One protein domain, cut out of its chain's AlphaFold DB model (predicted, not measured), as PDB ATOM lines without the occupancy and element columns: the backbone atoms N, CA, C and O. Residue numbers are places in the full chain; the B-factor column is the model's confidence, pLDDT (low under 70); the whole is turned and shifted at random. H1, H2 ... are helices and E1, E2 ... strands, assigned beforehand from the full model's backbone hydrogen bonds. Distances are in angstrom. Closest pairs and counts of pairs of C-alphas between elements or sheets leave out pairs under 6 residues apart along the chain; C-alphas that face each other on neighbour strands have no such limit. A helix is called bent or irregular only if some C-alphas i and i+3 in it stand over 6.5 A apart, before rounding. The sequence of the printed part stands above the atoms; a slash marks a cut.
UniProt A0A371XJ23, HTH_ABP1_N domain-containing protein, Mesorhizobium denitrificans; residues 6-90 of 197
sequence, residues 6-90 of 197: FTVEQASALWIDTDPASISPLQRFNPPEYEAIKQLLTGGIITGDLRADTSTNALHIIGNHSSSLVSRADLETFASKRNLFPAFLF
ATOM      1  N   PHE A   6     -72.290  -1.462 -59.826       88.06
ATOM      2  CA  PHE A   6     -73.675  -1.331 -60.263       88.06
ATOM      3  C   PHE A   6     -73.793  -1.758 -61.719       88.06
ATOM      4  O   PHE A   6     -72.881  -1.521 -62.508       88.06
ATOM      5  N   THR A   7     -74.920  -2.346 -62.112       89.56
ATOM      6  CA  THR A   7     -75.245  -2.409 -63.543       89.56
ATOM      7  C   THR A   7     -75.616  -1.014 -64.047       89.56
ATOM      8  O   THR A   7     -76.087  -0.177 -63.275       89.56
ATOM      9  N   VAL A   8     -75.451  -0.750 -65.346       87.12
ATOM     10  CA  VAL A   8     -75.931   0.505 -65.958       87.12
ATOM     11  C   VAL A   8     -77.422   0.718 -65.676       87.12
ATOM     12  O   VAL A   8     -77.849   1.841 -65.415       87.12
ATOM     13  N   GLU A   9     -78.205  -0.358 -65.672       86.56
ATOM     14  CA  GLU A   9     -79.621  -0.342 -65.309       86.56
ATOM     15  C   GLU A   9     -79.863   0.157 -63.877       86.56
ATOM     16  O   GLU A   9     -80.602   1.118 -63.661       86.56
ATOM     17  N   GLN A  10     -79.173  -0.441 -62.903       86.56
ATOM     18  CA  GLN A  10     -79.272  -0.057 -61.496       86.56
ATOM     19  C   GLN A  10     -78.788   1.373 -61.270       86.56
ATOM     20  O   GLN A  10     -79.450   2.147 -60.585       86.56
ATOM     21  N   ALA A  11     -77.660   1.742 -61.878       88.12
ATOM     22  CA  ALA A  11     -77.114   3.087 -61.783       88.12
ATOM     23  C   ALA A  11     -78.087   4.128 -62.351       88.12
ATOM     24  O   ALA A  11     -78.239   5.191 -61.760       88.12
ATOM     25  N   SER A  12     -78.784   3.813 -63.449       87.94
ATOM     26  CA  SER A  12     -79.798   4.693 -64.047       87.94
ATOM     27  C   SER A  12     -81.021   4.862 -63.144       87.94
ATOM     28  O   SER A  12     -81.523   5.974 -63.013       87.94
ATOM     29  N   ALA A  13     -81.474   3.784 -62.494       85.12
ATOM     30  CA  ALA A  13     -82.571   3.813 -61.522       85.12
ATOM     31  C   ALA A  13     -82.237   4.702 -60.317       85.12
ATOM     32  O   ALA A  13     -82.990   5.609 -59.966       85.12
ATOM     33  N   LEU A  14     -81.055   4.484 -59.736       85.44
ATOM     34  CA  LEU A  14     -80.570   5.241 -58.585       85.44
ATOM     35  C   LEU A  14     -80.321   6.715 -58.928       85.44
ATOM     36  O   LEU A  14     -80.460   7.572 -58.064       85.44
ATOM     37  N   TRP A  15     -79.996   7.027 -60.185       85.06
ATOM     38  CA  TRP A  15     -79.807   8.404 -60.651       85.06
ATOM     39  C   TRP A  15     -81.075   9.255 -60.571       85.06
ATOM     40  O   TRP A  15     -80.976  10.474 -60.448       85.06
ATOM     41  N   ILE A  16     -82.247   8.621 -60.651       83.25
ATOM     42  CA  ILE A  16     -83.563   9.265 -60.572       83.25
ATOM     43  C   ILE A  16     -84.281   8.947 -59.249       83.25
ATOM     44  O   ILE A  16     -85.509   8.985 -59.187       83.25
ATOM     45  N   ASP A  17     -83.528   8.554 -58.213       80.06
ATOM     46  CA  ASP A  17     -84.035   8.168 -56.886       80.06
ATOM     47  C   ASP A  17     -85.127   7.080 -56.917       80.06
ATOM     48  O   ASP A  17     -85.997   7.000 -56.047       80.06
ATOM     49  N   THR A  18     -85.085   6.213 -57.931       78.56
ATOM     50  CA  THR A  18     -86.025   5.103 -58.094       78.56
ATOM     51  C   THR A  18     -85.370   3.794 -57.667       78.56
ATOM     52  O   THR A  18     -84.204   3.532 -57.967       78.56
ATOM     53  N   ASP A  19     -86.125   2.948 -56.964       78.81
ATOM     54  CA  ASP A  19     -85.643   1.630 -56.551       78.81
ATOM     55  C   ASP A  19     -85.362   0.768 -57.797       78.81
ATOM     56  O   ASP A  19     -86.286   0.546 -58.589       78.81
ATOM     57  N   PRO A  20     -84.136   0.248 -58.000       77.81
ATOM     58  CA  PRO A  20     -83.837  -0.616 -59.138       77.81
ATOM     59  C   PRO A  20     -84.720  -1.869 -59.207       77.81
ATOM     60  O   PRO A  20     -84.946  -2.376 -60.302       77.81
ATOM     61  N   ALA A  21     -85.257  -2.359 -58.083       76.69
ATOM     62  CA  ALA A  21     -86.181  -3.496 -58.075       76.69
ATOM     63  C   ALA A  21     -87.580  -3.149 -58.619       76.69
ATOM     64  O   ALA A  21     -88.335  -4.043 -59.000       76.69
ATOM     65  N   SER A  22     -87.931  -1.860 -58.661       67.38
ATOM     66  CA  SER A  22     -89.216  -1.385 -59.185       67.38
ATOM     67  C   SER A  22     -89.234  -1.248 -60.709       67.38
ATOM     68  O   SER A  22     -90.306  -1.198 -61.310       67.38
ATOM     69  N   ILE A  23     -88.058  -1.235 -61.345       66.56
ATOM     70  CA  ILE A  23     -87.923  -1.098 -62.793       66.56
ATOM     71  C   ILE A  23     -88.019  -2.484 -63.423       66.56
ATOM     72  O   ILE A  23     -87.093  -3.288 -63.363       66.56
ATOM     73  N   SER A  24     -89.170  -2.783 -64.022       62.97
ATOM     74  CA  SER A  24     -89.351  -4.045 -64.736       62.97
ATOM     75  C   SER A  24     -88.828  -3.928 -66.176       62.97
ATOM     76  O   SER A  24     -89.313  -3.071 -66.915       62.97
ATOM     77  N   PRO A  25     -87.979  -4.858 -66.664       58.38
ATOM     78  CA  PRO A  25     -87.546  -4.901 -68.071       58.38
ATOM     79  C   PRO A  25     -88.705  -5.032 -69.075       58.38
ATOM     80  O   PRO A  25     -88.546  -4.785 -70.268       58.38
ATOM     81  N   LEU A  26     -89.875  -5.461 -68.591       54.84
ATOM     82  CA  LEU A  26     -91.099  -5.676 -69.361       54.84
ATOM     83  C   LEU A  26     -92.108  -4.518 -69.243       54.84
ATOM     84  O   LEU A  26     -93.128  -4.533 -69.936       54.84
ATOM     85  N   GLN A  27     -91.862  -3.516 -68.388       58.41
ATOM     86  CA  GLN A  27     -92.753  -2.362 -68.267       58.41
ATOM     87  C   GLN A  27     -92.514  -1.388 -69.422       58.41
ATOM     88  O   GLN A  27     -91.485  -0.734 -69.527       58.41
ATOM     89  N   ARG A  28     -93.530  -1.235 -70.278       51.25
ATOM     90  CA  ARG A  28     -93.566  -0.255 -71.381       51.25
ATOM     91  C   ARG A  28     -93.612   1.215 -70.929       51.25
ATOM     92  O   ARG A  28     -93.676   2.094 -71.780       51.25
ATOM     93  N   PHE A  29     -93.609   1.482 -69.624       55.81
ATOM     94  CA  PHE A  29     -93.796   2.813 -69.042       55.81
ATOM     95  C   PHE A  29     -92.683   3.162 -68.056       55.81
ATOM     96  O   PHE A  29     -92.950   3.686 -66.976       55.81
ATOM     97  N   ASN A  30     -91.433   2.867 -68.416       67.94
ATOM     98  CA  ASN A  30     -90.317   3.454 -67.690       67.94
ATOM     99  C   ASN A  30     -90.403   4.988 -67.779       67.94
ATOM    100  O   ASN A  30     -90.802   5.514 -68.827       67.94
ATOM    101  N   PRO A  31     -90.031   5.717 -66.713       75.69
ATOM    102  CA  PRO A  31     -89.952   7.167 -66.768       75.69
ATOM    103  C   PRO A  31     -89.063   7.600 -67.945       75.69
ATOM    104  O   PRO A  31     -88.002   7.007 -68.151       75.69
ATOM    105  N   PRO A  32     -89.435   8.637 -68.715       80.50
ATOM    106  CA  PRO A  32     -88.606   9.107 -69.828       80.50
ATOM    107  C   PRO A  32     -87.206   9.539 -69.360       80.50
ATOM    108  O   PRO A  32     -86.229   9.403 -70.093       80.50
ATOM    109  N   GLU A  33     -87.099  10.005 -68.115       81.38
ATOM    110  CA  GLU A  33     -85.844  10.378 -67.461       81.38
ATOM    111  C   GLU A  33     -84.921   9.175 -67.239       81.38
ATOM    112  O   GLU A  33     -83.720   9.272 -67.483       81.38
ATOM    113  N   TYR A  34     -85.476   8.022 -66.860       85.06
ATOM    114  CA  TYR A  34     -84.710   6.788 -66.701       85.06
ATOM    115  C   TYR A  34     -84.061   6.362 -68.022       85.06
ATOM    116  O   TYR A  34     -82.858   6.098 -68.066       85.06
ATOM    117  N   GLU A  35     -84.832   6.341 -69.114       85.06
ATOM    118  CA  GLU A  35     -84.305   5.983 -70.435       85.06
ATOM    119  C   GLU A  35     -83.261   7.002 -70.915       85.06
ATOM    120  O   GLU A  35     -82.246   6.617 -71.498       85.06
ATOM    121  N   ALA A  36     -83.446   8.290 -70.609       87.06
ATOM    122  CA  ALA A  36     -82.463   9.325 -70.916       87.06
ATOM    123  C   ALA A  36     -81.134   9.109 -70.167       87.06
ATOM    124  O   ALA A  36     -80.070   9.196 -70.781       87.06
ATOM    125  N   ILE A  37     -81.168   8.776 -68.870       87.50
ATOM    126  CA  ILE A  37     -79.952   8.460 -68.099       87.50
ATOM    127  C   ILE A  37     -79.314   7.160 -68.585       87.50
ATOM    128  O   ILE A  37     -78.098   7.099 -68.776       87.50
ATOM    129  N   LYS A  38     -80.111   6.134 -68.870       88.31
ATOM    130  CA  LYS A  38     -79.609   4.869 -69.409       88.31
ATOM    131  C   LYS A  38     -78.882   5.070 -70.737       88.31
ATOM    132  O   LYS A  38     -77.788   4.531 -70.930       88.31
ATOM    133  N   GLN A  39     -79.442   5.886 -71.630       89.06
ATOM    134  CA  GLN A  39     -78.791   6.290 -72.877       89.06
ATOM    135  C   GLN A  39     -77.533   7.126 -72.624       89.06
ATOM    136  O   GLN A  39     -76.521   6.909 -73.286       89.06
ATOM    137  N   LEU A  40     -77.559   8.039 -71.648       89.81
ATOM    138  CA  LEU A  40     -76.407   8.856 -71.265       89.81
ATOM    139  C   LEU A  40     -75.221   7.992 -70.814       89.81
ATOM    140  O   LEU A  40     -74.101   8.199 -71.286       89.81
ATOM    141  N   LEU A  41     -75.465   7.029 -69.920       89.75
ATOM    142  CA  LEU A  41     -74.443   6.123 -69.393       89.75
ATOM    143  C   LEU A  41     -73.940   5.165 -70.473       89.75
ATOM    144  O   LEU A  41     -72.734   5.015 -70.650       89.75
ATOM    145  N   THR A  42     -74.854   4.587 -71.256       89.38
ATOM    146  CA  THR A  42     -74.511   3.730 -72.403       89.38
ATOM    147  C   THR A  42     -73.642   4.481 -73.410       89.38
ATOM    148  O   THR A  42     -72.603   3.978 -73.828       89.38
ATOM    149  N   GLY A  43     -74.017   5.716 -73.749       87.25
ATOM    150  CA  GLY A  43     -73.232   6.583 -74.619       87.25
ATOM    151  C   GLY A  43     -71.852   6.883 -74.040       87.25
ATOM    152  O   GLY A  43     -70.875   6.832 -74.775       87.25
ATOM    153  N   GLY A  44     -71.753   7.125 -72.728       87.75
ATOM    154  CA  GLY A  44     -70.476   7.317 -72.037       87.75
ATOM    155  C   GLY A  44     -69.542   6.109 -72.126       87.75
ATOM    156  O   GLY A  44     -68.337   6.281 -72.281       87.75
ATOM    157  N   ILE A  45     -70.085   4.891 -72.077       88.56
ATOM    158  CA  ILE A  45     -69.299   3.659 -72.239       88.56
ATOM    159  C   ILE A  45     -68.803   3.532 -73.679       88.56
ATOM    160  O   ILE A  45     -67.623   3.280 -73.906       88.56
ATOM    161  N   ILE A  46     -69.686   3.768 -74.653       86.44
ATOM    162  CA  ILE A  46     -69.354   3.690 -76.082       86.44
ATOM    163  C   ILE A  46     -68.292   4.731 -76.464       86.44
ATOM    164  O   ILE A  46     -67.381   4.423 -77.230       86.44
ATOM    165  N   THR A  47     -68.368   5.954 -75.923       86.69
ATOM    166  CA  THR A  47     -67.360   7.001 -76.167       86.69
ATOM    167  C   THR A  47     -66.062   6.789 -75.387       86.69
ATOM    168  O   THR A  47     -65.092   7.504 -75.630       86.69
ATOM    169  N   GLY A  48     -66.021   5.827 -74.459       86.25
ATOM    170  CA  GLY A  48     -64.885   5.589 -73.567       86.25
ATOM    171  C   GLY A  48     -64.745   6.620 -72.439       86.25
ATOM    172  O   GLY A  48     -63.729   6.633 -71.746       86.25
ATOM    173  N   ASP A  49     -65.749   7.478 -72.241       86.19
ATOM    174  CA  ASP A  49     -65.800   8.451 -71.145       86.19
ATOM    175  C   ASP A  49     -66.126   7.802 -69.792       86.19
ATOM    176  O   ASP A  49     -65.749   8.340 -68.752       86.19
ATOM    177  N   LEU A  50     -66.856   6.684 -69.805       88.88
ATOM    178  CA  LEU A  50     -67.240   5.914 -68.627       88.88
ATOM    179  C   LEU A  50     -66.623   4.520 -68.720       88.88
ATOM    180  O   LEU A  50     -66.896   3.771 -69.659       88.88
ATOM    181  N   ARG A  51     -65.794   4.159 -67.738       87.44
ATOM    182  CA  ARG A  51     -65.236   2.810 -67.654       87.44
ATOM    183  C   ARG A  51     -66.312   1.848 -67.169       87.44
ATOM    184  O   ARG A  51     -66.899   2.048 -66.110       87.44
ATOM    185  N   ALA A  52     -66.546   0.805 -67.955       88.12
ATOM    186  CA  ALA A  52     -67.427  -0.292 -67.596       88.12
ATOM    187  C   ALA A  52     -66.731  -1.627 -67.848       88.12
ATOM    188  O   ALA A  52     -66.020  -1.790 -68.841       88.12
ATOM    189  N   ASP A  53     -66.971  -2.583 -66.961       87.00
ATOM    190  CA  ASP A  53     -66.638  -3.977 -67.187       87.00
ATOM    191  C   ASP A  53     -67.757  -4.619 -68.015       87.00
ATOM    192  O   ASP A  53     -68.901  -4.782 -67.574       87.00
ATOM    193  N   THR A  54     -67.425  -4.926 -69.266       84.38
ATOM    194  CA  THR A  54     -68.322  -5.559 -70.234       84.38
ATOM    195  C   THR A  54     -68.139  -7.072 -70.303       84.38
ATOM    196  O   THR A  54     -68.876  -7.728 -71.041       84.38
ATOM    197  N   SER A  55     -67.203  -7.649 -69.537       81.75
ATOM    198  CA  SER A  55     -66.922  -9.092 -69.555       81.75
ATOM    199  C   SER A  55     -68.138  -9.935 -69.153       81.75
ATOM    200  O   SER A  55     -68.311 -11.054 -69.633       81.75
ATOM    201  N   THR A  56     -69.023  -9.368 -68.334       74.56
ATOM    202  CA  THR A  56     -70.263  -9.988 -67.851       74.56
ATOM    203  C   THR A  56     -71.456  -9.798 -68.794       74.56
ATOM    204  O   THR A  56     -72.508 -10.401 -68.580       74.56
ATOM    205  N   ASN A  57     -71.314  -9.003 -69.861       80.56
ATOM    206  CA  ASN A  57     -72.399  -8.662 -70.775       80.56
ATOM    207  C   ASN A  57     -72.081  -9.089 -72.215       80.56
ATOM    208  O   ASN A  57     -71.437  -8.365 -72.971       80.56
ATOM    209  N   ALA A  58     -72.611 -10.237 -72.641       78.62
ATOM    210  CA  ALA A  58     -72.443 -10.737 -74.008       78.62
ATOM    211  C   ALA A  58     -73.048  -9.813 -75.090       78.62
ATOM    212  O   ALA A  58     -72.626  -9.858 -76.244       78.62
ATOM    213  N   LEU A  59     -74.008  -8.950 -74.730       80.56
ATOM    214  CA  LEU A  59     -74.687  -8.041 -75.660       80.56
ATOM    215  C   LEU A  59     -73.937  -6.713 -75.869       80.56
ATOM    216  O   LEU A  59     -74.375  -5.892 -76.677       80.56
ATOM    217  N   HIS A  60     -72.790  -6.500 -75.212       77.25
ATOM    218  CA  HIS A  60     -71.995  -5.282 -75.411       77.25
ATOM    219  C   HIS A  60     -71.495  -5.140 -76.860       77.25
ATOM    220  O   HIS A  60     -71.352  -4.027 -77.355       77.25
ATOM    221  N   ILE A  61     -71.289  -6.260 -77.565       74.44
ATOM    222  CA  ILE A  61     -70.814  -6.298 -78.959       74.44
ATOM    223  C   ILE A  61     -71.803  -5.609 -79.910       74.44
ATOM    224  O   ILE A  61     -71.400  -5.004 -80.900       74.44
ATOM    225  N   ILE A  62     -73.100  -5.663 -79.596       77.81
ATOM    226  CA  ILE A  62     -74.165  -5.012 -80.371       77.81
ATOM    227  C   ILE A  62     -74.563  -3.641 -79.795       77.81
ATOM    228  O   ILE A  62     -75.599  -3.096 -80.166       77.81
ATOM    229  N   GLY A  63     -73.767  -3.088 -78.871       75.31
ATOM    230  CA  GLY A  63     -73.990  -1.772 -78.266       75.31
ATOM    231  C   GLY A  63     -75.024  -1.741 -77.136       75.31
ATOM    232  O   GLY A  63     -75.361  -0.661 -76.651       75.31
ATOM    233  N   ASN A  64     -75.534  -2.892 -76.679       82.44
ATOM    234  CA  ASN A  64     -76.398  -2.931 -75.502       82.44
ATOM    235  C   ASN A  64     -75.544  -3.057 -74.241       82.44
ATOM    236  O   ASN A  64     -75.046  -4.136 -73.926       82.44
ATOM    237  N   HIS A  65     -75.418  -1.957 -73.499       82.69
ATOM    238  CA  HIS A  65     -74.620  -1.903 -72.277       82.69
ATOM    239  C   HIS A  65     -75.435  -1.982 -70.981       82.69
ATOM    240  O   HIS A  65     -74.850  -1.808 -69.917       82.69
ATOM    241  N   SER A  66     -76.735  -2.292 -71.039       80.94
ATOM    242  CA  SER A  66     -77.647  -2.234 -69.878       80.94
ATOM    243  C   SER A  66     -77.167  -3.047 -68.666       80.94
ATOM    244  O   SER A  66     -77.302  -2.605 -67.527       80.94
ATOM    245  N   SER A  67     -76.567  -4.214 -68.909       83.88
ATOM    246  CA  SER A  67     -76.041  -5.121 -67.881       83.88
ATOM    247  C   SER A  67     -74.531  -4.996 -67.660       83.88
ATOM    248  O   SER A  67     -73.963  -5.779 -66.903       83.88
ATOM    249  N   SER A  68     -73.866  -4.032 -68.303       87.50
ATOM    250  CA  SER A  68     -72.438  -3.787 -68.063       87.50
ATOM    251  C   SER A  68     -72.251  -3.226 -66.659       87.50
ATOM    252  O   SER A  68     -73.097  -2.469 -66.177       87.50
ATOM    253  N   LEU A  69     -71.151  -3.596 -66.010       89.69
ATOM    254  CA  LEU A  69     -70.875  -3.185 -64.640       89.69
ATOM    255  C   LEU A  69     -70.060  -1.896 -64.629       89.69
ATOM    256  O   LEU A  69     -69.087  -1.760 -65.361       89.69
ATOM    257  N   VAL A  70     -70.447  -0.960 -63.778       89.94
ATOM    258  CA  VAL A  70     -69.795   0.335 -63.587       89.94
ATOM    259  C   VAL A  70     -69.472   0.511 -62.110       89.94
ATOM    260  O   VAL A  70     -70.274   0.162 -61.240       89.94
ATOM    261  N   SER A  71     -68.277   1.022 -61.817       90.06
ATOM    262  CA  SER A  71     -67.886   1.311 -60.440       90.06
ATOM    263  C   SER A  71     -68.444   2.662 -59.999       90.06
ATOM    264  O   SER A  71     -68.607   3.581 -60.808       90.06
ATOM    265  N   ARG A  72     -68.693   2.810 -58.697       85.44
ATOM    266  CA  ARG A  72     -69.094   4.098 -58.118       85.44
ATOM    267  C   ARG A  72     -68.118   5.233 -58.439       85.44
ATOM    268  O   ARG A  72     -68.551   6.304 -58.844       85.44
ATOM    269  N   ALA A  73     -66.815   4.979 -58.325       86.00
ATOM    270  CA  ALA A  73     -65.777   5.979 -58.576       86.00
ATOM    271  C   ALA A  73     -65.749   6.445 -60.045       86.00
ATOM    272  O   ALA A  73     -65.560   7.632 -60.330       86.00
ATOM    273  N   ASP A  74     -65.977   5.524 -60.987       88.31
ATOM    274  CA  ASP A  74     -66.069   5.861 -62.410       88.31
ATOM    275  C   ASP A  74     -67.335   6.677 -62.703       88.31
ATOM    276  O   ASP A  74     -67.281   7.651 -63.457       88.31
ATOM    277  N   LEU A  75     -68.458   6.333 -62.062       89.06
ATOM    278  CA  LEU A  75     -69.703   7.096 -62.161       89.06
ATOM    279  C   LEU A  75     -69.556   8.511 -61.589       89.06
ATOM    280  O   LEU A  75     -69.983   9.463 -62.240       89.06
ATOM    281  N   GLU A  76     -68.922   8.678 -60.427       88.25
ATOM    282  CA  GLU A  76     -68.636   9.991 -59.830       88.25
ATOM    283  C   GLU A  76     -67.757  10.845 -60.748       88.25
ATOM    284  O   GLU A  76     -68.046  12.021 -60.993       88.25
ATOM    285  N   THR A  77     -66.705  10.249 -61.309       87.44
ATOM    286  CA  THR A  77     -65.802  10.940 -62.240       87.44
ATOM    287  C   THR A  77     -66.552  11.386 -63.495       87.44
ATOM    288  O   THR A  77     -66.442  12.539 -63.921       87.44
ATOM    289  N   PHE A  78     -67.363  10.494 -64.070       88.50
ATOM    290  CA  PHE A  78     -68.178  10.775 -65.249       88.50
ATOM    291  C   PHE A  78     -69.221  11.870 -64.988       88.50
ATOM    292  O   PHE A  78     -69.365  12.799 -65.790       88.50
ATOM    293  N   ALA A  79     -69.916  11.791 -63.854       87.44
ATOM    294  CA  ALA A  79     -70.929  12.751 -63.442       87.44
ATOM    295  C   ALA A  79     -70.310  14.139 -63.212       87.44
ATOM    296  O   ALA A  79     -70.754  15.120 -63.815       87.44
ATOM    297  N   SER A  80     -69.201  14.202 -62.467       84.44
ATOM    298  CA  SER A  80     -68.452  15.439 -62.205       84.44
ATOM    299  C   SER A  80     -67.971  16.095 -63.499       84.44
ATOM    300  O   SER A  80     -68.168  17.292 -63.701       84.44
ATOM    301  N   LYS A  81     -67.417  15.309 -64.436       85.81
ATOM    302  CA  LYS A  81     -66.966  15.796 -65.753       85.81
ATOM    303  C   LYS A  81     -68.105  16.434 -66.556       85.81
ATOM    304  O   LYS A  81     -67.876  17.383 -67.304       85.81
ATOM    305  N   ARG A  82     -69.333  15.928 -66.407       82.19
ATOM    306  CA  ARG A  82     -70.533  16.441 -67.090       82.19
ATOM    307  C   ARG A  82     -71.322  17.467 -66.268       82.19
ATOM    308  O   ARG A  82     -72.351  17.941 -66.745       82.19
ATOM    309  N   ASN A  83     -70.824  17.872 -65.095       84.06
ATOM    310  CA  ASN A  83     -71.529  18.733 -64.136       84.06
ATOM    311  C   ASN A  83     -72.920  18.186 -63.764       84.06
ATOM    312  O   ASN A  83     -73.896  18.936 -63.692       84.06
ATOM    313  N   LEU A  84     -73.014  16.869 -63.587       83.38
ATOM    314  CA  LEU A  84     -74.192  16.170 -63.089       83.38
ATOM    315  C   LEU A  84     -73.895  15.677 -61.675       83.38
ATOM    316  O   LEU A  84     -72.827  15.126 -61.428       83.38
ATOM    317  N   PHE A  85     -74.847  15.854 -60.763       81.94
ATOM    318  CA  PHE A  85     -74.684  15.499 -59.354       81.94
ATOM    319  C   PHE A  85     -75.903  14.709 -58.869       81.94
ATOM    320  O   PHE A  85     -76.748  15.264 -58.169       81.94
ATOM    321  N   PRO A  86     -76.058  13.441 -59.290       82.19
ATOM    322  CA  PRO A  86     -77.102  12.591 -58.736       82.19
ATOM    323  C   PRO A  86     -76.882  12.384 -57.237       82.19
ATOM    324  O   PRO A  86     -75.744  12.186 -56.794       82.19
ATOM    325  N   ALA A  87     -77.977  12.380 -56.475       78.69
ATOM    326  CA  ALA A  87     -77.939  12.237 -55.025       78.69
ATOM    327  C   ALA A  87     -77.167  10.972 -54.621       78.69
ATOM    328  O   ALA A  87     -76.177  11.070 -53.908       78.69
ATOM    329  N   PHE A  88     -77.487   9.804 -55.188       84.00
ATOM    330  CA  PHE A  88     -76.865   8.531 -54.786       84.00
ATOM    331  C   PHE A  88     -75.323   8.455 -54.905       84.00
ATOM    332  O   PHE A  88     -74.707   7.604 -54.253       84.00
ATOM    333  N   LEU A  89     -74.690   9.298 -55.734       81.75
ATOM    334  CA  LEU A  89     -73.227   9.350 -55.877       81.75
ATOM    335  C   LEU A  89     -72.584  10.378 -54.948       81.75
ATOM    336  O   LEU A  89     -71.520  10.111 -54.404       81.75
ATOM    337  N   PHE A  90     -73.213  11.539 -54.763       76.38
ATOM    338  CA  PHE A  90     -72.592  12.686 -54.091       76.38
ATOM    339  C   PHE A  90     -73.208  13.028 -52.737       76.38
ATOM    340  O   PHE A  90     -72.890  14.079 -52.176       76.38
TER     341      PHE A  90
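AT A GLANCE: This is residues 6 to 90 of the 197 residues of the protein "HTH_ABP1_N domain-containing protein" of Mesorhizobium denitrificans (UniProt A0A371XJ23). Two helices, H1 and the longer H2, cross in the middle, with H4 about perpendicular to H2 and the short H5 touching both H1 and H4. A three-residue strand, E1, runs straight into H4 with short stretches paired to it, while H3 lies far from the middle and touches no helix. The printed part has 85 residues, in the order H1, H2, H3, E1, H4, H5, and is mostly helix. It is compact, with a radius of gyration of the C-alphas of 12.0 A and spans of 30 by 30 by 17 A.

HOW THE PARTS SIT: Residues 6 to 7 pair antiparallel with residues 69 to 70 of E1, residues 69 to 71, and so do residues 52 to 53; E1 pairs with no named strand. H1, residues 8 to 15, touches H2, residues 32 to 46, at a steep tilt of 50 degrees, opposite ways; their closest C-alphas, of Ser 12 and Lys 38, are 5.4 A apart. H2 is close to but not clearly touching H4, residues 72 to 81, with the C-alphas of Gly 44 and Phe 78 closest at 8.0 A. H5, residues 87 to 90, touches H4, closest at C-alphas Glu 76 and Leu 89, 6.1 A, and only just touches H1, with 3 pairs of C-alphas within 8 A, closest at Leu 14 and Phe 88, 6.2 A. H3, residues 58 to 62, is apart from H1, H2, H4, H5 and E1. Every O i to N i+4 pair is within hydrogen-bond range in H1, H2 and H4; H3 has 0 of 1, with 1 of 2 O i to N i+3 pairs, and H5 is too short for an O i to N i+4 pair.

IN THESE COORDINATES: H1 begins at C-alpha 8 (-75.931, 0.505, -65.958) and is 10.3 A long; H2 is 21.0 A. H3, 8.7 A, is only just irregular: C-alphas 58 and 61 are 6.8 A apart. E1 is 6.8 A, H4 14.1 A, and H5, 5.4 A, ends at C-alpha 90 (-72.592, 12.686, -54.091).

THE WHOLE: The two C-alphas farthest apart, of Leu 26 and Lys 81, are 32.5 A apart. The printed part has no cut; the links H1 to H2 and H2 to H3 are long. Model confidence is under 70 at residues 22 to 30.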